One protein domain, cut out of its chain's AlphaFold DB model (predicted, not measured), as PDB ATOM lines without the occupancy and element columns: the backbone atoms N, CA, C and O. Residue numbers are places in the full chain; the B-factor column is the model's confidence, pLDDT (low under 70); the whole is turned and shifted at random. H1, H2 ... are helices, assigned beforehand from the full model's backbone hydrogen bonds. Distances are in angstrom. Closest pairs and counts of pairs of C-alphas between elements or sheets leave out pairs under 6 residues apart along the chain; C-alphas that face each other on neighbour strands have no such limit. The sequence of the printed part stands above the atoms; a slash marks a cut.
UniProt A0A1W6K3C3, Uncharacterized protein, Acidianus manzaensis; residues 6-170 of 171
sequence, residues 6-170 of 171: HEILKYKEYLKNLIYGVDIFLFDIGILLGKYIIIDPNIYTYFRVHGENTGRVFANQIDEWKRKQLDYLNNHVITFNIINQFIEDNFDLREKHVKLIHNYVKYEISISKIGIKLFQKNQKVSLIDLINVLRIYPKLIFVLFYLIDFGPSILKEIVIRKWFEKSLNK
ATOM      1  N   HIS A   6     -44.884   9.666  38.404       85.62
ATOM      2  CA  HIS A   6     -44.609   9.658  36.967       85.62
ATOM      3  C   HIS A   6     -43.470   8.702  36.574       85.62
ATOM      4  O   HIS A   6     -43.464   8.241  35.441       85.62
ATOM      5  N   GLU A   7     -42.532   8.386  37.476       82.00
ATOM      6  CA  GLU A   7     -41.487   7.381  37.230       82.00
ATOM      7  C   GLU A   7     -42.103   5.975  37.205       82.00
ATOM      8  O   GLU A   7     -41.803   5.198  36.308       82.00
ATOM      9  N   ILE A   8     -43.043   5.689  38.113       82.31
ATOM     10  CA  ILE A   8     -43.758   4.401  38.186       82.31
ATOM     11  C   ILE A   8     -44.689   4.211  36.981       82.31
ATOM     12  O   ILE A   8     -44.750   3.133  36.394       82.31
ATOM     13  N   LEU A   9     -45.413   5.263  36.580       86.12
ATOM     14  CA  LEU A   9     -46.396   5.185  35.492       86.12
ATOM     15  C   LEU A   9     -45.788   4.861  34.121       86.12
ATOM     16  O   LEU A   9     -46.514   4.364  33.259       86.12
ATOM     17  N   LYS A  10     -44.480   5.085  33.926       87.44
ATOM     18  CA  LYS A  10     -43.758   4.647  32.717       87.44
ATOM     19  C   LYS A  10     -43.844   3.134  32.515       87.44
ATOM     20  O   LYS A  10     -43.861   2.673  31.382       87.44
ATOM     21  N   TYR A  11     -43.972   2.379  33.605       87.75
ATOM     22  CA  TYR A  11     -43.904   0.919  33.616       87.75
ATOM     23  C   TYR A  11     -45.256   0.268  33.935       87.75
ATOM     24  O   TYR A  11     -45.324  -0.881  34.373       87.75
ATOM     25  N   LYS A  12     -46.359   0.997  33.702       87.69
ATOM     26  CA  LYS A  12     -47.725   0.552  34.027       87.69
ATOM     27  C   LYS A  12     -48.111  -0.788  33.396       87.69
ATOM     28  O   LYS A  12     -48.908  -1.509  33.983       87.69
ATOM     29  N   GLU A  13     -47.577  -1.120  32.222       89.50
ATOM     30  CA  GLU A  13     -47.926  -2.372  31.542       89.50
ATOM     31  C   GLU A  13     -47.344  -3.594  32.269       89.50
ATOM     32  O   GLU A  13     -48.042  -4.592  32.412       89.50
ATOM     33  N   TYR A  14     -46.140  -3.498  32.846       88.81
ATOM     34  CA  TYR A  14     -45.601  -4.561  33.703       88.81
ATOM     35  C   TYR A  14     -46.409  -4.690  34.998       88.81
ATOM     36  O   TYR A  14     -46.752  -5.798  35.397       88.81
ATOM     37  N   LEU A  15     -46.796  -3.558  35.606       84.69
ATOM     38  CA  LEU A  15     -47.614  -3.538  36.825       84.69
ATOM     39  C   LEU A  15     -48.966  -4.237  36.651       84.69
ATOM     40  O   LEU A  15     -49.402  -4.936  37.557       84.69
ATOM     41  N   LYS A  16     -49.628  -4.073  35.498       85.38
ATOM     42  CA  LYS A  16     -50.910  -4.741  35.211       85.38
ATOM     43  C   LYS A  16     -50.798  -6.264  35.180       85.38
ATOM     44  O   LYS A  16     -51.772  -6.945  35.478       85.38
ATOM     45  N   ASN A  17     -49.630  -6.779  34.807       84.44
ATOM     46  CA  ASN A  17     -49.389  -8.213  34.680       84.44
ATOM     47  C   ASN A  17     -48.925  -8.849  35.999       84.44
ATOM     48  O   ASN A  17     -48.878 -10.075  36.106       84.44
ATOM     49  N   LEU A  18     -48.592  -8.042  37.014       84.06
ATOM     50  CA  LEU A  18     -48.192  -8.536  38.328       84.06
ATOM     51  C   LEU A  18     -49.411  -8.977  39.135       84.06
ATOM     52  O   LEU A  18     -50.212  -8.166  39.591       84.06
ATOM     53  N   ILE A  19     -49.508 -10.286  39.360       73.50
ATOM     54  CA  ILE A  19     -50.553 -10.885  40.201       73.50
ATOM     55  C   ILE A  19     -50.235 -10.656  41.693       73.50
ATOM     56  O   ILE A  19     -51.131 -10.433  42.504       73.50
ATOM     57  N   TYR A  20     -48.947 -10.680  42.057       72.94
ATOM     58  CA  TYR A  20     -48.432 -10.470  43.412       72.94
ATOM     59  C   TYR A  20     -47.090  -9.723  43.370       72.94
ATOM     60  O   TYR A  20     -46.523  -9.519  42.300       72.94
ATOM     61  N   GLY A  21     -46.576  -9.316  44.536       76.38
ATOM     62  CA  GLY A  21     -45.231  -8.736  44.645       76.38
ATOM     63  C   GLY A  21     -45.101  -7.325  44.066       76.38
ATOM     64  O   GLY A  21     -44.014  -6.929  43.661       76.38
ATOM     65  N   VAL A  22     -46.198  -6.561  44.001       83.44
ATOM     66  CA  VAL A  22     -46.176  -5.158  43.544       83.44
ATOM     67  C   VAL A  22     -45.246  -4.314  44.417       83.44
ATOM     68  O   VAL A  22     -44.539  -3.452  43.913       83.44
ATOM     69  N   ASP A  23     -45.217  -4.580  45.719       80.31
ATOM     70  CA  ASP A  23     -44.290  -3.977  46.673       80.31
ATOM     71  C   ASP A  23     -42.822  -4.279  46.338       80.31
ATOM     72  O   ASP A  23     -42.012  -3.353  46.305       80.31
ATOM     73  N   ILE A  24     -42.499  -5.537  46.016       81.25
ATOM     74  CA  ILE A  24     -41.163  -5.950  45.556       81.25
ATOM     75  C   ILE A  24     -40.805  -5.223  44.258       81.25
ATOM     76  O   ILE A  24     -39.759  -4.589  44.178       81.25
ATOM     77  N   PHE A  25     -41.702  -5.224  43.270       84.94
ATOM     78  CA  PHE A  25     -41.480  -4.546  41.992       84.94
ATOM     79  C   PHE A  25     -41.246  -3.036  42.161       84.94
ATOM     80  O   PHE A  25     -40.350  -2.464  41.544       84.94
ATOM     81  N   LEU A  26     -42.028  -2.370  43.017       83.50
ATOM     82  CA  LEU A  26     -41.855  -0.944  43.305       83.50
ATOM     83  C   LEU A  26     -40.531  -0.658  44.023       83.50
ATOM     84  O   LEU A  26     -39.901   0.367  43.756       83.50
ATOM     85  N   PHE A  27     -40.104  -1.553  44.913       82.88
ATOM     86  CA  PHE A  27     -38.807  -1.464  45.573       82.88
ATOM     87  C   PHE A  27     -37.656  -1.629  44.570       82.88
ATOM     88  O   PHE A  27     -36.750  -0.791  44.535       82.88
ATOM     89  N   ASP A  28     -37.743  -2.632  43.695       83.62
ATOM     90  CA  ASP A  28     -36.761  -2.891  42.645       83.62
ATOM     91  C   ASP A  28     -36.655  -1.709  41.674       83.62
ATOM     92  O   ASP A  28     -35.543  -1.288  41.366       83.62
ATOM     93  N   ILE A  29     -37.775  -1.086  41.266       83.62
ATOM     94  CA  ILE A  29     -37.757   0.156  40.466       83.62
ATOM     95  C   ILE A  29     -36.917   1.236  41.147       83.62
ATOM     96  O   ILE A  29     -36.121   1.904  40.489       83.62
ATOM     97  N   GLY A  30     -37.098   1.433  42.454       81.81
ATOM     98  CA  GLY A  30     -36.345   2.434  43.205       81.81
ATOM     99  C   GLY A  30     -34.839   2.212  43.087       81.81
ATOM    100  O   GLY A  30     -34.104   3.145  42.759       81.81
ATOM    101  N   ILE A  31     -34.396   0.969  43.284       83.56
ATOM    102  CA  ILE A  31     -32.980   0.605  43.177       83.56
ATOM    103  C   ILE A  31     -32.484   0.723  41.732       83.56
ATOM    104  O   ILE A  31     -31.408   1.272  41.502       83.56
ATOM    105  N   LEU A  32     -33.255   0.242  40.755       86.56
ATOM    106  CA  LEU A  32     -32.892   0.256  39.333       86.56
ATOM    107  C   LEU A  32     -32.744   1.682  38.789       86.56
ATOM    108  O   LEU A  32     -31.837   1.951  38.008       86.56
ATOM    109  N   LEU A  33     -33.557   2.623  39.279       83.12
ATOM    110  CA  LEU A  33     -33.432   4.057  38.993       83.12
ATOM    111  C   LEU A  33     -32.283   4.740  39.765       83.12
ATOM    112  O   LEU A  33     -32.201   5.972  39.780       83.12
ATOM    113  N   GLY A  34     -31.429   3.972  40.449       77.94
ATOM    114  CA  GLY A  34     -30.292   4.476  41.216       77.94
ATOM    115  C   GLY A  34     -30.692   5.299  42.442       77.94
ATOM    116  O   GLY A  34     -29.903   6.115  42.919       77.94
ATOM    117  N   LYS A  35     -31.924   5.148  42.949       80.44
ATOM    118  CA  LYS A  35     -32.368   5.880  44.141       80.44
ATOM    119  C   LYS A  35     -31.799   5.210  45.390       80.44
ATOM    120  O   LYS A  35     -31.866   3.995  45.554       80.44
ATOM    121  N   TYR A  36     -31.297   6.023  46.315       71.50
ATOM    122  CA  TYR A  36     -30.873   5.546  47.627       71.50
ATOM    123  C   TYR A  36     -32.082   5.203  48.497       71.50
ATOM    124  O   TYR A  36     -33.015   6.003  48.633       71.50
ATOM    125  N   ILE A  37     -32.032   4.032  49.130       72.06
ATOM    126  CA  ILE A  37     -32.971   3.657  50.186       72.06
ATOM    127  C   ILE A  37     -32.600   4.467  51.427       72.06
ATOM    128  O   ILE A  37     -31.489   4.354  51.940       72.06
ATOM    129  N   ILE A  38     -33.533   5.290  51.898       72.75
ATOM    130  CA  ILE A  38     -33.395   6.017  53.159       72.75
ATOM    131  C   ILE A  38     -34.322   5.339  54.156       72.75
ATOM    132  O   ILE A  38     -35.534   5.306  53.945       72.75
ATOM    133  N   ILE A  39     -33.739   4.787  55.215       71.81
ATOM    134  CA  ILE A  39     -34.482   4.239  56.345       71.81
ATOM    135  C   ILE A  39     -34.620   5.377  57.351       71.81
ATOM    136  O   ILE A  39     -33.620   5.827  57.905       71.81
ATOM    137  N   ASP A  40     -35.842   5.869  57.545       70.81
ATOM    138  CA  ASP A  40     -36.137   6.837  58.598       70.81
ATOM    139  C   ASP A  40     -36.563   6.073  59.862       70.81
ATOM    140  O   ASP A  40     -37.635   5.463  59.857       70.81
ATOM    141  N   PRO A  41     -35.747   6.065  60.930       70.44
ATOM    142  CA  PRO A  41     -36.067   5.330  62.149       70.44
ATOM    143  C   PRO A  41     -37.224   5.956  62.946       70.44
ATOM    144  O   PRO A  41     -37.763   5.296  63.829       70.44
ATOM    145  N   ASN A  42     -37.606   7.205  62.654       71.50
ATOM    146  CA  ASN A  42     -38.653   7.931  63.379       71.50
ATOM    147  C   ASN A  42     -40.039   7.767  62.742       71.50
ATOM    148  O   ASN A  42     -41.055   8.061  63.373       71.50
ATOM    149  N   ILE A  43     -40.102   7.297  61.492       64.94
ATOM    150  CA  ILE A  43     -41.361   6.957  60.833       64.94
ATOM    151  C   ILE A  43     -41.689   5.505  61.186       64.94
ATOM    152  O   ILE A  43     -41.192   4.568  60.566       64.94
ATOM    153  N   TYR A  44     -42.570   5.318  62.169       52.88
ATOM    154  CA  TYR A  44     -43.197   4.026  62.442       52.88
ATOM    155  C   TYR A  44     -44.106   3.645  61.265       52.88
ATOM    156  O   TYR A  44     -45.301   3.943  61.252       52.88
ATOM    157  N   THR A  45     -43.561   2.990  60.243       57.44
ATOM    158  CA  THR A  45     -44.373   2.366  59.196       57.44
ATOM    159  C   THR A  45     -45.101   1.157  59.784       57.44
ATOM    160  O   THR A  45     -44.558   0.065  59.868       57.44
ATOM    161  N   TYR A  46     -46.334   1.420  60.230       52.53
ATOM    162  CA  TYR A  46     -47.450   0.519  60.535       52.53
ATOM    163  C   TYR A  46     -47.123  -0.886  61.073       52.53
ATOM    164  O   TYR A  46     -46.649  -1.781  60.374       52.53
ATOM    165  N   PHE A  47     -47.563  -1.103  62.313       47.84
ATOM    166  CA  PHE A  47     -47.802  -2.405  62.932       47.84
ATOM    167  C   PHE A  47     -48.458  -3.378  61.930       47.84
ATOM    168  O   PHE A  47     -49.570  -3.147  61.449       47.84
ATOM    169  N   ARG A  48     -47.772  -4.473  61.590       50.38
ATOM    170  CA  ARG A  48     -48.297  -5.512  60.698       50.38
ATOM    171  C   ARG A  48     -49.277  -6.383  61.500       50.38
ATOM    172  O   ARG A  48     -48.862  -7.354  62.121       50.38
ATOM    173  N   VAL A  49     -50.573  -6.053  61.495       50.81
ATOM    174  CA  VAL A  49     -51.649  -6.827  62.172       50.81
ATOM    175  C   VAL A  49     -52.013  -8.093  61.376       50.81
ATOM    176  O   VAL A  49     -53.168  -8.360  61.056       50.81
ATOM    177  N   HIS A  50     -51.015  -8.880  60.986       53.28
ATOM    178  CA  HIS A  50     -51.208 -10.165  60.314       53.28
ATOM    179  C   HIS A  50     -50.334 -11.220  60.995       53.28
ATOM    180  O   HIS A  50     -49.415 -11.758  60.386       53.28
ATOM    181  N   GLY A  51     -50.595 -11.464  62.282       45.44
ATOM    182  CA  GLY A  51     -49.936 -12.528  63.046       45.44
ATOM    183  C   GLY A  51     -50.471 -13.926  62.719       45.44
ATOM    184  O   GLY A  51     -49.716 -14.885  62.769       45.44
ATOM    185  N   GLU A  52     -51.744 -14.039  62.318       47.25
ATOM    186  CA  GLU A  52     -52.441 -15.341  62.318       47.25
ATOM    187  C   GLU A  52     -53.151 -15.693  60.995       47.25
ATOM    188  O   GLU A  52     -53.647 -16.801  60.833       47.25
ATOM    189  N   ASN A  53     -53.169 -14.785  60.007       43.34
ATOM    190  CA  ASN A  53     -53.995 -14.920  58.792       43.34
ATOM    191  C   ASN A  53     -53.219 -15.049  57.470       43.34
ATOM    192  O   ASN A  53     -53.804 -14.926  56.391       43.34
ATOM    193  N   THR A  54     -51.918 -15.347  57.484       50.94
ATOM    194  CA  THR A  54     -51.174 -15.698  56.257       50.94
ATOM    195  C   THR A  54     -51.514 -17.119  55.784       50.94
ATOM    196  O   THR A  54     -50.649 -17.952  55.533       50.94
ATOM    197  N   GLY A  55     -52.804 -17.399  55.565       52.09
ATOM    198  CA  GLY A  55     -53.335 -18.680  55.081       52.09
ATOM    199  C   GLY A  55     -52.817 -19.127  53.705       52.09
ATOM    200  O   GLY A  55     -53.205 -20.187  53.224       52.09
ATOM    201  N   ARG A  56     -51.926 -18.352  53.066       53.09
ATOM    202  CA  ARG A  56     -51.241 -18.712  51.813       53.09
ATOM    203  C   ARG A  56     -50.209 -19.828  51.976       53.09
ATOM    204  O   ARG A  56     -49.862 -20.440  50.979       53.09
ATOM    205  N   VAL A  57     -49.728 -20.089  53.194       55.50
ATOM    206  CA  VAL A  57     -48.663 -21.081  53.459       55.50
ATOM    207  C   VAL A  57     -49.060 -22.055  54.573       55.50
ATOM    208  O   VAL A  57     -48.565 -23.179  54.615       55.50
ATOM    209  N   PHE A  58     -49.988 -21.656  55.445       63.41
ATOM    210  CA  PHE A  58     -50.470 -22.495  56.535       63.41
ATOM    211  C   PHE A  58     -51.606 -23.400  56.064       63.41
ATOM    212  O   PHE A  58     -52.636 -22.948  55.554       63.41
ATOM    213  N   ALA A  59     -51.388 -24.695  56.226       70.44
ATOM    214  CA  ALA A  59     -52.415 -25.716  56.175       70.44
ATOM    215  C   ALA A  59     -51.996 -26.820  57.139       70.44
ATOM    216  O   ALA A  59     -50.830 -27.204  57.171       70.44
ATOM    217  N   ASN A  60     -52.950 -27.334  57.908       79.69
ATOM    218  CA  ASN A  60     -52.693 -28.416  58.861       79.69
ATOM    219  C   ASN A  60     -52.661 -29.787  58.164       79.69
ATOM    220  O   ASN A  60     -52.272 -30.786  58.761       79.69
ATOM    221  N   GLN A  61     -53.064 -29.830  56.891       88.81
ATOM    222  CA  GLN A  61     -53.060 -31.018  56.049       88.81
ATOM    223  C   GLN A  61     -51.991 -30.895  54.964       88.81
ATOM    224  O   GLN A  61     -51.906 -29.882  54.266       88.81
ATOM    225  N   ILE A  62     -51.193 -31.953  54.800       90.06
ATOM    226  CA  ILE A  62     -50.030 -31.948  53.905       90.06
ATOM    227  C   ILE A  62     -50.405 -31.718  52.436       90.06
ATOM    228  O   ILE A  62     -49.666 -31.041  51.730       90.06
ATOM    229  N   ASP A  63     -51.542 -32.230  51.966       90.88
ATOM    230  CA  ASP A  63     -51.934 -32.097  50.557       90.88
ATOM    231  C   ASP A  63     -52.391 -30.676  50.222       90.88
ATOM    232  O   ASP A  63     -51.999 -30.109  49.198       90.88
ATOM    233  N   GLU A  64     -53.144 -30.049  51.125       89.69
ATOM    234  CA  GLU A  64     -53.494 -28.637  51.001       89.69
ATOM    235  C   GLU A  64     -52.241 -27.753  51.097       89.69
ATOM    236  O   GLU A  64     -52.085 -26.812  50.314       89.69
ATOM    237  N   TRP A  65     -51.313 -28.087  51.999       90.56
ATOM    238  CA  TRP A  65     -50.023 -27.410  52.110       90.56
ATOM    239  C   TRP A  65     -49.210 -27.534  50.819       90.56
ATOM    240  O   TRP A  65     -48.760 -26.518  50.296       90.56
ATOM    241  N   LYS A  66     -49.081 -28.741  50.247       91.44
ATOM    242  CA  LYS A  66     -48.395 -28.990  48.966       91.44
ATOM    243  C   LYS A  66     -48.981 -28.116  47.858       91.44
ATOM    244  O   LYS A  66     -48.227 -27.458  47.144       91.44
ATOM    245  N   ARG A  67     -50.314 -28.069  47.739       91.19
ATOM    246  CA  ARG A  67     -51.005 -27.220  46.756       91.19
ATOM    247  C   ARG A  67     -50.670 -25.742  46.964       91.19
ATOM    248  O   ARG A  67     -50.271 -25.075  46.018       91.19
ATOM    249  N   LYS A  68     -50.764 -25.248  48.200       89.88
ATOM    250  CA  LYS A  68     -50.440 -23.860  48.560       89.88
ATOM    251  C   LYS A  68     -48.977 -23.497  48.272       89.88
ATOM    252  O   LYS A  68     -48.722 -22.430  47.717       89.88
ATOM    253  N   GLN A  69     -48.025 -24.382  48.584       89.62
ATOM    254  CA  GLN A  69     -46.607 -24.190  48.248       89.62
ATOM    255  C   GLN A  69     -46.398 -24.101  46.742       89.62
ATOM    256  O   GLN A  69     -45.698 -23.216  46.257       89.62
ATOM    257  N   LEU A  70     -47.017 -25.009  45.996       91.69
ATOM    258  CA  LEU A  70     -46.910 -25.038  44.549       91.69
ATOM    259  C   LEU A  70     -47.498 -23.768  43.916       91.69
ATOM    260  O   LEU A  70     -46.850 -23.156  43.068       91.69
ATOM    261  N   ASP A  71     -48.679 -23.341  44.364       90.25
ATOM    262  CA  ASP A  71     -49.313 -22.094  43.931       90.25
ATOM    263  C   ASP A  71     -48.409 -20.891  44.239       90.25
ATOM    264  O   ASP A  71     -48.210 -20.022  43.387       90.25
ATOM    265  N   TYR A  72     -47.811 -20.846  45.432       88.88
ATOM    266  CA  TYR A  72     -46.869 -19.797  45.820       88.88
ATOM    267  C   TYR A  72     -45.647 -19.753  44.896       88.88
ATOM    268  O   TYR A  72     -45.356 -18.702  44.326       88.88
ATOM    269  N   LEU A  73     -44.965 -20.883  44.697       92.00
ATOM    270  CA  LEU A  73     -43.754 -20.944  43.878       92.00
ATOM    271  C   LEU A  73     -44.036 -20.616  42.405       92.00
ATOM    272  O   LEU A  73     -43.257 -19.902  41.777       92.00
ATOM    273  N   ASN A  74     -45.161 -21.083  41.854       92.19
ATOM    274  CA  ASN A  74     -45.570 -20.759  40.485       92.19
ATOM    275  C   ASN A  74     -45.813 -19.256  40.311       92.19
ATOM    276  O   ASN A  74     -45.287 -18.642  39.381       92.19
ATOM    277  N   ASN A  75     -46.553 -18.644  41.238       90.12
ATOM    278  CA  ASN A  75     -46.777 -17.200  41.233       90.12
ATOM    279  C   ASN A  75     -45.470 -16.414  41.390       90.12
ATOM    280  O   ASN A  75     -45.312 -15.358  40.774       90.12
ATOM    281  N   HIS A  76     -44.526 -16.940  42.171       91.19
ATOM    282  CA  HIS A  76     -43.199 -16.363  42.337       91.19
ATOM    283  C   HIS A  76     -42.425 -16.357  41.011       91.19
ATOM    284  O   HIS A  76     -41.952 -15.310  40.580       91.19
ATOM    285  N   VAL A  77     -42.387 -17.490  40.300       93.50
ATOM    286  CA  VAL A  77     -41.759 -17.582  38.972       93.50
ATOM    287  C   VAL A  77     -42.391 -16.600  37.986       93.50
ATOM    288  O   VAL A  77     -41.666 -15.901  37.286       93.50
ATOM    289  N   ILE A  78     -43.724 -16.512  37.935       92.44
ATOM    290  CA  ILE A  78     -44.432 -15.575  37.046       92.44
ATOM    291  C   ILE A  78     -44.041 -14.126  37.365       92.44
ATOM    292  O   ILE A  78     -43.632 -13.385  36.473       92.44
ATOM    293  N   THR A  79     -44.114 -13.748  38.642       91.25
ATOM    294  CA  THR A  79     -43.800 -12.397  39.131       91.25
ATOM    295  C   THR A  79     -42.368 -11.998  38.785       91.25
ATOM    296  O   THR A  79     -42.140 -10.955  38.172       91.25
ATOM    297  N   PHE A  80     -41.394 -12.850  39.104       93.25
ATOM    298  CA  PHE A  80     -39.994 -12.543  38.835       93.25
ATOM    299  C   PHE A  80     -39.626 -12.633  37.354       93.25
ATOM    300  O   PHE A  80     -38.737 -11.905  36.929       93.25
ATOM    301  N   ASN A  81     -40.325 -13.423  36.533       93.94
ATOM    302  CA  ASN A  81     -40.157 -13.356  35.077       93.94
ATOM    303  C   ASN A  81     -40.604 -11.997  34.519       93.94
ATOM    304  O   ASN A  81     -39.930 -11.455  33.648       93.94
ATOM    305  N   ILE A  82     -41.696 -11.422  35.038       92.75
ATOM    306  CA  ILE A  82     -42.142 -10.072  34.653       92.75
ATOM    307  C   ILE A  82     -41.093  -9.033  35.064       92.75
ATOM    308  O   ILE A  82     -40.755  -8.168  34.261       92.75
ATOM    309  N   ILE A  83     -40.539  -9.143  36.279       92.19
ATOM    310  CA  ILE A  83     -39.443  -8.274  36.740       92.19
ATOM    311  C   ILE A  83     -38.199  -8.446  35.853       92.19
ATOM    312  O   ILE A  83     -37.584  -7.459  35.466       92.19
ATOM    313  N   ASN A  84     -37.830  -9.681  35.498       94.44
ATOM    314  CA  ASN A  84     -36.674  -9.952  34.643       94.44
ATOM    315  C   ASN A  84     -36.841  -9.296  33.272       94.44
ATOM    316  O   ASN A  84     -35.947  -8.584  32.829       94.44
ATOM    317  N   GLN A  85     -38.004  -9.495  32.648       93.88
ATOM    318  CA  GLN A  85     -38.346  -8.888  31.367       93.88
ATOM    319  C   GLN A  85     -38.299  -7.360  31.454       93.88
ATOM    320  O   GLN A  85     -37.681  -6.705  30.625       93.88
ATOM    321  N   PHE A  86     -38.886  -6.789  32.507       92.62
ATOM    322  CA  PHE A  86     -38.825  -5.356  32.774       92.62
ATOM    323  C   PHE A  86     -37.382  -4.835  32.838       92.62
ATOM    324  O   PHE A  86     -37.082  -3.805  32.233       92.62
ATOM    325  N   ILE A  87     -36.489  -5.539  33.537       93.88
ATOM    326  CA  ILE A  87     -35.081  -5.150  33.638       93.88
ATOM    327  C   ILE A  87     -34.396  -5.220  32.270       93.88
ATOM    328  O   ILE A  87     -33.746  -4.254  31.876       93.88
ATOM    329  N   GLU A  88     -34.554  -6.338  31.558       94.38
ATOM    330  CA  GLU A  88     -33.934  -6.573  30.247       94.38
ATOM    331  C   GLU A  88     -34.404  -5.562  29.188       94.38
ATOM    332  O   GLU A  88     -33.603  -5.132  28.360       94.38
ATOM    333  N   ASP A  89     -35.664  -5.126  29.255       93.50
ATOM    334  CA  ASP A  89     -36.246  -4.175  28.304       93.50
ATOM    335  C   ASP A  89     -35.841  -2.714  28.562       93.50
ATOM    336  O   ASP A  89     -35.892  -1.892  27.646       93.50
ATOM    337  N   ASN A  90     -35.494  -2.352  29.805       92.56
ATOM    338  CA  ASN A  90     -35.422  -0.943  30.218       92.56
ATOM    339  C   ASN A  90     -34.065  -0.496  30.778       92.56
ATOM    340  O   ASN A  90     -33.860   0.710  30.925       92.56
ATOM    341  N   PHE A  91     -33.153  -1.413  31.115       93.38
ATOM    342  CA  PHE A  91     -31.912  -1.067  31.814       93.38
ATOM    343  C   PHE A  91     -30.680  -1.740  31.210       93.38
ATOM    344  O   PHE A  91     -30.728  -2.861  30.708       93.38
ATOM    345  N   ASP A  92     -29.533  -1.065  31.313       93.44
ATOM    346  CA  ASP A  92     -28.255  -1.611  30.868       93.44
ATOM    347  C   ASP A  92     -27.660  -2.551  31.928       93.44
ATOM    348  O   ASP A  92     -27.244  -2.140  33.012       93.44
ATOM    349  N   LEU A  93     -27.548  -3.838  31.591       93.38
ATOM    350  CA  LEU A  93     -26.978  -4.871  32.462       93.38
ATOM    351  C   LEU A  93     -25.477  -4.692  32.761       93.38
ATOM    352  O   LEU A  93     -24.917  -5.447  33.565       93.38
ATOM    353  N   ARG A  94     -24.796  -3.738  32.112       92.50
ATOM    354  CA  ARG A  94     -23.419  -3.345  32.449       92.50
ATOM    355  C   ARG A  94     -23.361  -2.503  33.723       92.50
ATOM    356  O   ARG A  94     -22.331  -2.514  34.399       92.50
ATOM    357  N   GLU A  95     -24.448  -1.824  34.086       91.75
ATOM    358  CA  GLU A  95     -24.531  -1.049  35.322       91.75
ATOM    359  C   GLU A  95     -24.537  -1.970  36.547       91.75
ATOM    360  O   GLU A  95     -25.258  -2.968  36.615       91.75
ATOM    361  N   LYS A  96     -23.712  -1.648  37.552       90.06
ATOM    362  CA  LYS A  96     -23.450  -2.551  38.685       90.06
ATOM    363  C   LYS A  96     -24.709  -2.859  39.506       90.06
ATOM    364  O   LYS A  96     -24.910  -4.017  39.871       90.06
ATOM    365  N   HIS A  97     -25.535  -1.856  39.812       87.56
ATOM    366  CA  HIS A  97     -26.773  -2.041  40.581       87.56
ATOM    367  C   HIS A  97     -27.833  -2.788  39.769       87.56
ATOM    368  O   HIS A  97     -28.461  -3.697  40.307       87.56
ATOM    369  N   VAL A  98     -27.961  -2.501  38.470       92.50
ATOM    370  CA  VAL A  98     -28.853  -3.241  37.562       92.50
ATOM    371  C   VAL A  98     -28.448  -4.709  37.501       92.50
ATOM    372  O   VAL A  98     -29.272  -5.594  37.727       92.50
ATOM    373  N   LYS A  99     -27.158  -4.994  37.282       92.38
ATOM    374  CA  LYS A  99     -26.621  -6.359  37.251       92.38
ATOM    375  C   LYS A  99     -26.863  -7.112  38.557       92.38
ATOM    376  O   LYS A  99     -27.114  -8.316  38.527       92.38
ATOM    377  N   LEU A 100     -26.762  -6.429  39.698       90.56
ATOM    378  CA  LEU A 100     -27.027  -7.014  41.011       90.56
ATOM    379  C   LEU A 100     -28.490  -7.454  41.133       90.56
ATOM    380  O   LEU A 100     -28.736  -8.623  41.425       90.56
ATOM    381  N   ILE A 101     -29.435  -6.549  40.860       91.75
ATOM    382  CA  ILE A 101     -30.874  -6.844  40.932       91.75
ATOM    383  C   ILE A 101     -31.256  -7.921  39.919       91.75
ATOM    384  O   ILE A 101     -31.919  -8.889  40.268       91.75
ATOM    385  N   HIS A 102     -30.747  -7.838  38.694       94.62
ATOM    386  CA  HIS A 102     -30.968  -8.856  37.674       94.62
ATOM    387  C   HIS A 102     -30.478 -10.252  38.102       94.62
ATOM    388  O   HIS A 102     -31.175 -11.248  37.912       94.62
ATOM    389  N   ASN A 103     -29.298 -10.353  38.725       94.12
ATOM    390  CA  ASN A 103     -28.811 -11.631  39.256       94.12
ATOM    391  C   ASN A 103     -29.678 -12.147  40.415       94.12
ATOM    392  O   ASN A 103     -29.887 -13.354  40.513       94.12
ATOM    393  N   TYR A 104     -30.178 -11.256  41.275       93.38
ATOM    394  CA  TYR A 104     -31.107 -11.614  42.348       93.38
ATOM    395  C   TYR A 104     -32.440 -12.137  41.793       93.38
ATOM    396  O   TYR A 104     -32.903 -13.198  42.195       93.38
ATOM    397  N   VAL A 105     -33.004 -11.472  40.787       94.50
ATOM    398  CA  VAL A 105     -34.221 -11.915  40.094       94.50
ATOM    399  C   VAL A 105     -34.027 -13.302  39.475       94.50
ATOM    400  O   VAL A 105     -34.863 -14.187  39.652       94.50
ATOM    401  N   LYS A 106     -32.884 -13.545  38.816       96.06
ATOM    402  CA  LYS A 106     -32.534 -14.876  38.288       96.06
ATOM    403  C   LYS A 106     -32.410 -15.929  39.382       96.06
ATOM    404  O   LYS A 106     -32.858 -17.055  39.185       96.06
ATOM    405  N   TYR A 107     -31.831 -15.568  40.524       95.25
ATOM    406  CA  TYR A 107     -31.793 -16.427  41.703       95.25
ATOM    407  C   TYR A 107     -33.210 -16.807  42.161       95.25
ATOM    408  O   TYR A 107     -33.489 -17.998  42.295       95.25
ATOM    409  N   GLU A 108     -34.112 -15.833  42.316       94.75
ATOM    410  CA  GLU A 108     -35.483 -16.060  42.793       94.75
ATOM    411  C   GLU A 108     -36.306 -16.938  41.836       94.75
ATOM    412  O   GLU A 108     -37.038 -17.837  42.269       94.75
ATOM    413  N   ILE A 109     -36.140 -16.756  40.522       95.44
ATOM    414  CA  ILE A 109     -36.751 -17.632  39.508       95.44
ATOM    415  C   ILE A 109     -36.211 -19.057  39.648       95.44
ATOM    416  O   ILE A 109     -36.983 -20.018  39.703       95.44
ATOM    417  N   SER A 110     -34.888 -19.211  39.687       95.44
ATOM    418  CA  SER A 110     -34.241 -20.520  39.660       95.44
ATOM    419  C   SER A 110     -34.486 -21.323  40.938       95.44
ATOM    420  O   SER A 110     -34.795 -22.512  40.845       95.44
ATOM    421  N   ILE A 111     -34.447 -20.695  42.119       93.12
ATOM    422  CA  ILE A 111     -34.769 -21.392  43.371       93.12
ATOM    423  C   ILE A 111     -36.232 -21.843  43.396       93.12
ATOM    424  O   ILE A 111     -36.528 -22.960  43.823       93.12
ATOM    425  N   SER A 112     -37.139 -21.023  42.856       93.38
ATOM    426  CA  SER A 112     -38.560 -21.360  42.784       93.38
ATOM    427  C   SER A 112     -38.809 -22.531  41.834       93.38
ATOM    428  O   SER A 112     -39.546 -23.450  42.181       93.38
ATOM    429  N   LYS A 113     -38.144 -22.565  40.670       93.94
ATOM    430  CA  LYS A 113     -38.210 -23.697  39.727       93.94
ATOM    431  C   LYS A 113     -37.710 -25.005  40.339       93.94
ATOM    432  O   LYS A 113     -38.369 -26.029  40.161       93.94
ATOM    433  N   ILE A 114     -36.584 -24.966  41.057       91.25
ATOM    434  CA  ILE A 114     -36.058 -26.124  41.800       91.25
ATOM    435  C   ILE A 114     -37.092 -26.577  42.840       91.25
ATOM    436  O   ILE A 114     -37.439 -27.752  42.900       91.25
ATOM    437  N   GLY A 115     -37.680 -25.640  43.591       90.31
ATOM    438  CA  GLY A 115     -38.756 -25.941  44.536       90.31
ATOM    439  C   GLY A 115     -39.968 -26.611  43.880       90.31
ATOM    440  O   GLY A 115     -40.442 -27.630  44.371       90.31
ATOM    441  N   ILE A 116     -40.451 -26.093  42.744       92.31
ATOM    442  CA  ILE A 116     -41.605 -26.644  42.009       92.31
ATOM    443  C   ILE A 116     -41.333 -28.082  41.567       92.31
ATOM    444  O   ILE A 116     -42.224 -28.926  41.651       92.31
ATOM    445  N   LYS A 117     -40.109 -28.389  41.122       89.00
ATOM    446  CA  LYS A 117     -39.721 -29.720  40.635       89.00
ATOM    447  C   LYS A 117     -39.831 -30.821  41.689       89.00
ATOM    448  O   LYS A 117     -40.090 -31.977  41.329       89.00
ATOM    449  N   LEU A 118     -39.711 -30.466  42.971       87.75
ATOM    450  CA  LEU A 118     -39.971 -31.385  44.080       87.75
ATOM    451  C   LEU A 118     -41.428 -31.869  44.075       87.75
ATOM    452  O   LEU A 118     -41.676 -33.046  44.334       87.75
ATOM    453  N   PHE A 119     -42.375 -30.990  43.733       88.00
ATOM    454  CA  PHE A 119     -43.814 -31.274  43.725       88.00
ATOM    455  C   PHE A 119     -44.331 -31.747  42.357       88.00
ATOM    456  O   PHE A 119     -45.216 -32.595  42.286       88.00
ATOM    457  N   GLN A 120     -43.788 -31.216  41.257       86.88
ATOM    458  CA  GLN A 120     -44.250 -31.468  39.893       86.88
ATOM    459  C   GLN A 120     -43.138 -32.028  39.004       86.88
ATOM    460  O   GLN A 120     -42.184 -31.342  38.637       86.88
ATOM    461  N   LYS A 121     -43.314 -33.273  38.543       78.38
ATOM    462  CA  LYS A 121     -42.335 -33.956  37.679       78.38
ATOM    463  C   LYS A 121     -42.089 -33.246  36.344       78.38
ATOM    464  O   LYS A 121     -40.979 -33.336  35.824       78.38
ATOM    465  N   ASN A 122     -43.076 -32.527  35.813       82.44
ATOM    466  CA  ASN A 122     -43.011 -31.933  34.474       82.44
ATOM    467  C   ASN A 122     -42.273 -30.588  34.427       82.44
ATOM    468  O   ASN A 122     -41.955 -30.111  33.338       82.44
ATOM    469  N   GLN A 123     -41.964 -29.986  35.580       86.56
ATOM    470  CA  GLN A 123     -41.224 -28.731  35.620       86.56
ATOM    471  C   GLN A 123     -39.838 -28.910  34.988       86.56
ATOM    472  O   GLN A 123     -39.124 -29.872  35.279       86.56
ATOM    473  N   LYS A 124     -39.435 -27.988  34.113       85.94
ATOM    474  CA  LYS A 124     -38.079 -27.984  33.555       85.94
ATOM    475  C   LYS A 124     -37.157 -27.235  34.514       85.94
ATOM    476  O   LYS A 124     -37.402 -26.068  34.818       85.94
ATOM    477  N   VAL A 125     -36.121 -27.929  34.977       89.00
ATOM    478  CA  VAL A 125     -35.021 -27.387  35.780       89.00
ATOM    479  C   VAL A 125     -33.732 -27.775  35.075       89.00
ATOM    480  O   VAL A 125     -33.598 -28.900  34.593       89.00
ATOM    481  N   SER A 126     -32.823 -26.822  34.958       91.25
ATOM    482  CA  SER A 126     -31.595 -26.936  34.180       91.25
ATOM    483  C   SER A 126     -30.375 -26.597  35.029       91.25
ATOM    484  O   SER A 126     -30.494 -25.988  36.091       91.25
ATOM    485  N   LEU A 127     -29.178 -26.937  34.548       91.81
ATOM    486  CA  LEU A 127     -27.941 -26.637  35.277       91.81
ATOM    487  C   LEU A 127     -27.751 -25.129  35.502       91.81
ATOM    488  O   LEU A 127     -27.215 -24.727  36.533       91.81
ATOM    489  N   ILE A 128     -28.230 -24.288  34.576       94.62
ATOM    490  CA  ILE A 128     -28.171 -22.832  34.748       94.62
ATOM    491  C   ILE A 128     -28.996 -22.368  35.955       94.62
ATOM    492  O   ILE A 128     -28.598 -21.411  36.614       94.62
ATOM    493  N   ASP A 129     -30.071 -23.077  36.317       93.81
ATOM    494  CA  ASP A 129     -30.843 -22.757  37.517       93.81
ATOM    495  C   ASP A 129     -30.015 -22.985  38.788       93.81
ATOM    496  O   ASP A 129     -29.967 -22.123  39.665       93.81
ATOM    497  N   LEU A 130     -29.272 -24.093  38.856       93.19
ATOM    498  CA  LEU A 130     -28.350 -24.343  39.963       93.19
ATOM    499  C   LEU A 130     -27.232 -23.291  40.019       93.19
ATOM    500  O   LEU A 130     -26.905 -22.796  41.097       93.19
ATOM    501  N   ILE A 131     -26.662 -22.919  38.868       95.06
ATOM    502  CA  ILE A 131     -25.610 -21.893  38.785       95.06
ATOM    503  C   ILE A 131     -26.122 -20.545  39.304       95.06
ATOM    504  O   ILE A 131     -25.432 -19.897  40.093       95.06
ATOM    505  N   ASN A 132     -27.326 -20.131  38.903       95.56
ATOM    506  CA  ASN A 132     -27.938 -18.888  39.376       95.56
ATOM    507  C   ASN A 132     -28.129 -18.903  40.898       95.56
ATOM    508  O   ASN A 132     -27.835 -17.907  41.560       95.56
ATOM    509  N   VAL A 133     -28.556 -20.041  41.459       94.31
ATOM    510  CA  VAL A 133     -28.727 -20.196  42.909       94.31
ATOM    511  C   VAL A 133     -27.395 -20.075  43.650       94.31
ATOM    512  O   VAL A 133     -27.254 -19.260  44.564       94.31
ATOM    513  N   LEU A 134     -26.390 -20.844  43.224       93.56
ATOM    514  CA  LEU A 134     -25.077 -20.880  43.874       93.56
ATOM    515  C   LEU A 134     -24.293 -19.574  43.722       93.56
ATOM    516  O   LEU A 134     -23.463 -19.270  44.576       93.56
ATOM    517  N   ARG A 135     -24.562 -18.785  42.674       92.19
ATOM    518  CA  ARG A 135     -23.942 -17.467  42.481       92.19
ATOM    519  C   ARG A 135     -24.285 -16.491  43.611       92.19
ATOM    520  O   ARG A 135     -23.432 -15.677  43.953       92.19
ATOM    521  N   ILE A 136     -25.499 -16.548  44.163       89.69
ATOM    522  CA  ILE A 136     -25.926 -15.666  45.264       89.69
ATOM    523  C   ILE A 136     -25.712 -16.340  46.621       89.69
ATOM    524  O   ILE A 136     -25.177 -15.721  47.538       89.69
ATOM    525  N   TYR A 137     -26.087 -17.616  46.751       87.75
ATOM    526  CA  TYR A 137     -25.941 -18.373  47.992       87.75
ATOM    527  C   TYR A 137     -25.208 -19.699  47.740       87.75
ATOM    528  O   TYR A 137     -25.854 -20.729  47.525       87.75
ATOM    529  N   PRO A 138     -23.862 -19.721  47.816       87.00
ATOM    530  CA  PRO A 138     -23.049 -20.908  47.550       87.00
ATOM    531  C   PRO A 138     -23.105 -21.900  48.722       87.00
ATOM    532  O   PRO A 138     -22.133 -22.109  49.446       87.00
ATOM    533  N   LYS A 139     -24.272 -22.507  48.950       88.88
ATOM    534  CA  LYS A 139     -24.482 -23.522  49.988       88.88
ATOM    535  C   LYS A 139     -24.700 -24.889  49.357       88.88
ATOM    536  O   LYS A 139     -25.551 -25.050  48.485       88.88
ATOM    537  N   LEU A 140     -24.007 -25.895  49.896       86.06
ATOM    538  CA  LEU A 140     -24.107 -27.291  49.453       86.06
ATOM    539  C   LEU A 140     -25.551 -27.816  49.470       86.06
ATOM    540  O   LEU A 140     -25.921 -28.640  48.641       86.06
ATOM    541  N   ILE A 141     -26.388 -27.297  50.372       84.00
ATOM    542  CA  ILE A 141     -27.796 -27.690  50.474       84.00
ATOM    543  C   ILE A 141     -28.569 -27.499  49.159       84.00
ATOM    544  O   ILE A 141     -29.431 -28.312  48.847       84.00
ATOM    545  N   PHE A 142     -28.236 -26.486  48.354       83.88
ATOM    546  CA  PHE A 142     -28.895 -26.260  47.067       83.88
ATOM    547  C   PHE A 142     -28.463 -27.268  46.003       83.88
ATOM    548  O   PHE A 142     -29.282 -27.677  45.187       83.88
ATOM    549  N   VAL A 143     -27.211 -27.733  46.060       86.81
ATOM    550  CA  VAL A 143     -26.741 -28.854  45.233       86.81
ATOM    551  C   VAL A 143     -27.493 -30.125  45.616       86.81
ATOM    552  O   VAL A 143     -27.972 -30.839  44.744       86.81
ATOM    553  N   LEU A 144     -27.656 -30.382  46.916       85.44
ATOM    554  CA  LEU A 144     -28.406 -31.544  47.392       85.44
ATOM    555  C   LEU A 144     -29.870 -31.496  46.944       85.44
ATOM    556  O   LEU A 144     -30.365 -32.495  46.435       85.44
ATOM    557  N   PHE A 145     -30.546 -30.348  47.066       82.44
ATOM    558  CA  PHE A 145     -31.918 -30.192  46.566       82.44
ATOM    559  C   PHE A 145     -32.016 -30.415  45.058       82.44
ATOM    560  O   PHE A 145     -32.888 -31.154  44.612       82.44
ATOM    561  N   TYR A 146     -31.079 -29.863  44.288       85.88
ATOM    562  CA  TYR A 146     -31.017 -30.096  42.849       85.88
ATOM    563  C   TYR A 146     -30.793 -31.578  42.506       85.88
ATOM    564  O   TYR A 146     -31.379 -32.093  41.562       85.88
ATOM    565  N   LEU A 147     -29.978 -32.307  43.276       86.06
ATOM    566  CA  LEU A 147     -29.755 -33.742  43.058       86.06
ATOM    567  C   LEU A 147     -30.962 -34.594  43.477       86.06
ATOM    568  O   LEU A 147     -31.258 -35.593  42.821       86.06
ATOM    569  N   ILE A 148     -31.694 -34.186  44.520       85.88
ATOM    570  CA  ILE A 148     -32.952 -34.828  44.935       85.88
ATOM    571  C   ILE A 148     -33.971 -34.830  43.784       85.88
ATOM    572  O   ILE A 148     -34.750 -35.780  43.669       85.88
ATOM    573  N   ASP A 149     -33.937 -33.845  42.881       77.25
ATOM    574  CA  ASP A 149     -34.814 -33.815  41.705       77.25
ATOM    575  C   ASP A 149     -34.618 -35.005  40.759       77.25
ATOM    576  O   ASP A 149     -35.585 -35.435  40.118       77.25
ATOM    577  N   PHE A 150     -33.410 -35.567  40.704       79.56
ATOM    578  CA  PHE A 150     -33.082 -36.768  39.927       79.56
ATOM    579  C   PHE A 150     -33.237 -38.058  40.743       79.56
ATOM    580  O   PHE A 150     -33.106 -39.155  40.205       79.56
ATOM    581  N   GLY A 151     -33.531 -37.936  42.039       81.38
ATOM    582  CA  GLY A 151     -33.735 -39.061  42.937       81.38
ATOM    583  C   GLY A 151     -35.124 -39.711  42.817       81.38
ATOM    584  O   GLY A 151     -36.058 -39.133  42.245       81.38
ATOM    585  N   PRO A 152     -35.300 -40.912  43.400       85.25
ATOM    586  CA  PRO A 152     -36.589 -41.599  43.460       85.25
ATOM    587  C   PRO A 152     -37.688 -40.770  44.139       85.25
ATOM    588  O   PRO A 152     -37.426 -40.018  45.079       85.25
ATOM    589  N   SER A 153     -38.948 -40.984  43.738       86.00
ATOM    590  CA  SER A 153     -40.115 -40.263  44.293       86.00
ATOM    591  C   SER A 153     -40.220 -40.362  45.825       86.00
ATOM    592  O   SER A 153     -40.667 -39.421  46.469       86.00
ATOM    593  N   ILE A 154     -39.756 -41.469  46.416       89.44
ATOM    594  CA  ILE A 154     -39.738 -41.685  47.871       89.44
ATOM    595  C   ILE A 154     -38.862 -40.642  48.580       89.44
ATOM    596  O   ILE A 154     -39.278 -40.087  49.593       89.44
ATOM    597  N   LEU A 155     -37.679 -40.327  48.038       88.19
ATOM    598  CA  LEU A 155     -36.802 -39.308  48.624       88.19
ATOM    599  C   LEU A 155     -37.459 -37.927  48.586       88.19
ATOM    600  O   LEU A 155     -37.381 -37.184  49.563       88.19
ATOM    601  N   LYS A 156     -38.153 -37.608  47.490       88.00
ATOM    602  CA  LYS A 156     -38.893 -36.347  47.353       88.00
ATOM    603  C   LYS A 156     -39.997 -36.235  48.397       88.00
ATOM    604  O   LYS A 156     -40.089 -35.217  49.074       88.00
ATOM    605  N   GLU A 157     -40.776 -37.297  48.594       90.19
ATOM    606  CA  GLU A 157     -41.822 -37.331  49.621       90.19
ATOM    607  C   GLU A 157     -41.257 -37.185  51.041       90.19
ATOM    608  O   GLU A 157     -41.827 -36.453  51.847       90.19
ATOM    609  N   ILE A 158     -40.107 -37.798  51.349       91.50
ATOM    610  CA  ILE A 158     -39.429 -37.616  52.645       91.50
ATOM    611  C   ILE A 158     -39.045 -36.146  52.857       91.50
ATOM    612  O   ILE A 158     -39.291 -35.586  53.924       91.50
ATOM    613  N   VAL A 159     -38.453 -35.511  51.844       90.12
ATOM    614  CA  VAL A 159     -38.042 -34.101  51.908       90.12
ATOM    615  C   VAL A 159     -39.254 -33.190  52.082       90.12
ATOM    616  O   VAL A 159     -39.233 -32.308  52.941       90.12
ATOM    617  N   ILE A 160     -40.325 -33.436  51.326       90.75
ATOM    618  CA  ILE A 160     -41.578 -32.687  51.429       90.75
ATOM    619  C   ILE A 160     -42.185 -32.828  52.830       90.75
ATOM    620  O   ILE A 160     -42.544 -31.820  53.433       90.75
ATOM    621  N   ARG A 161     -42.252 -34.044  53.386       91.69
ATOM    622  CA  ARG A 161     -42.771 -34.277  54.746       91.69
ATOM    623  C   ARG A 161     -41.960 -33.543  55.808       91.69
ATOM    624  O   ARG A 161     -42.539 -32.825  56.613       91.69
ATOM    625  N   LYS A 162     -40.628 -33.628  55.754       90.50
ATOM    626  CA  LYS A 162     -39.756 -32.889  56.683       90.50
ATOM    627  C   LYS A 162     -39.930 -31.377  56.569       90.50
ATOM    628  O   LYS A 162     -39.846 -30.662  57.567       90.50
ATOM    629  N   TRP A 163     -40.145 -30.866  55.358       88.69
ATOM    630  CA  TRP A 163     -40.409 -29.445  55.157       88.69
ATOM    631  C   TRP A 163     -41.771 -29.044  55.737       88.69
ATOM    632  O   TRP A 163     -41.855 -28.040  56.446       88.69
ATOM    633  N   PHE A 164     -42.800 -29.859  55.518       90.06
ATOM    634  CA  PHE A 164     -44.120 -29.669  56.106       90.06
ATOM    635  C   PHE A 164     -44.065 -29.642  57.642       90.06
ATOM    636  O   PHE A 164     -44.475 -28.652  58.242       90.06
ATOM    637  N   GLU A 165     -43.455 -30.644  58.277       89.38
ATOM    638  CA  GLU A 165     -43.263 -30.706  59.737       89.38
ATOM    639  C   GLU A 165     -42.535 -29.466  60.272       89.38
ATOM    640  O   GLU A 165     -42.959 -28.839  61.240       89.38
ATOM    641  N   LYS A 166     -41.465 -29.038  59.591       86.69
ATOM    642  CA  LYS A 166     -40.742 -27.814  59.955       86.69
ATOM    643  C   LYS A 166     -41.606 -26.557  59.834       86.69
ATOM    644  O   LYS A 166     -41.359 -25.596  60.557       86.69
ATOM    645  N   SER A 167     -42.560 -26.523  58.905       81.62
ATOM    646  CA  SER A 167     -43.473 -25.387  58.755       81.62
ATOM    647  C   SER A 167     -44.508 -25.311  59.881       81.62
ATOM    648  O   SER A 167     -44.867 -24.204  60.267       81.62
ATOM    649  N   LEU A 168     -44.893 -26.459  60.455       80.44
ATOM    650  CA  LEU A 168     -45.775 -26.554  61.623       80.44
ATOM    651  C   LEU A 168     -45.061 -26.206  62.940       80.44
ATOM    652  O   LEU A 168     -45.687 -25.717  63.862       80.44
ATOM    653  N   ASN A 169     -43.747 -26.418  63.040       69.62
ATOM    654  CA  ASN A 169     -42.973 -26.101  64.254       69.62
ATOM    655  C   ASN A 169     -42.503 -24.632  64.331       69.62
ATOM    656  O   ASN A 169     -41.708 -24.283  65.203       69.62
ATOM    657  N   LYS A 170     -42.886 -23.791  63.361       58.69
ATOM    658  CA  LYS A 170     -42.586 -22.345  63.338       58.69
ATOM    659  C   LYS A 170     -43.771 -21.471  63.774       58.69
ATOM    660  O   LYS A 170     -43.624 -20.249  63.769       58.69
TER     661      LYS A 170
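AT A GLANCE: This is residues 6 to 170 of the 171 residues of an uncharacterized protein of Acidianus manzaensis (UniProt A0A1W6K3C3). A long helical hairpin, H4 and H5, makes the core; short helices H1, H2 and H3 gather at the end where H4 ends and H5 begins, the smaller hairpin of H6 and H7 packs on H5, and H8 stands at the other end, turned steeply from both long helices. A long unnamed link from H3 to H4 runs from one end to the other, and its residues 38 to 54 stand free of the body. The printed part has 165 residues with eight named helices, H1 to H8 in order along the chain, and no named strand: the class is all helix. It is only just compact, close to loose, with a radius of gyration of the C-alphas of 18.0 A, and spans 52 by 39 by 29 A.

IN THESE COORDINATES: H4, the longest helix, covers residues 62 to 90 and measures 41.7 A, from C-alpha 62 at (-50.030, -31.948, 53.905) to C-alpha 90 at (-35.422, -0.943, 30.218). H5, residues 96 to 119, measures 35.6 A. Before them come H1, residues 6 to 9, H2, residues 12 to 17, and H3, residues 22 to 32. After them come H6, residues 127 to 136, H7, residues 140 to 148, and H8, residues 153 to 168, which measures 22.8 A and ends with C-alpha 168 at (-45.775, -26.554, 61.623).

HOW THE PARTS SIT: H4 and H5 touch at a shallow tilt of 27 degrees, opposite ways; their closest C-alphas, of Val 77 and Ile 109, are 5.0 A apart. With H3 they form a bundle, three helices set roughly along one another. H3 touches H5 at residues 97 to 101 alone, the closest C-alphas being those of Leu 32 and Val 98, 5.6 A apart. H2 touches H4 at residues 82 to 86 alone, with the C-alphas of Tyr 14 and Ile 82 closest at 6.6 A. H1 touches no helix but is near H3. H5 is the hub, touching five helices. H6 touches it at a steep tilt of 54 degrees, with the C-alphas of Ser 110 and Asp 129 closest at 4.6 A. H6 and H7 form a hairpin; their closest C-alphas, of Leu 130 and Tyr 146, are 7.0 A apart. H8 only just touches H4, with 3 pairs of C-alphas within 8 A, the closest being those of Ile 62 and Phe 164 at 6.7 A, and is about perpendicular to it at 89 degrees. H6 and H8 are apart. Every O i to N i+4 pair is within hydrogen-bond range in H3, H4, H7 and H8; the counts are 1 of 2 in H2, 18 of 20 in H5 and 5 of 6 in H6, and H1 is too short for such a pair.

THE WHOLE: The C-alphas farthest apart, of Asn 42 and Pro 152, are 53.4 A apart. The printed part has no cut. The link from H3 to H4, residues 33 to 61, is long. The mean pLDDT of the printed part is 84.0; residues 43 to 58 and 169 to 170 are under 70.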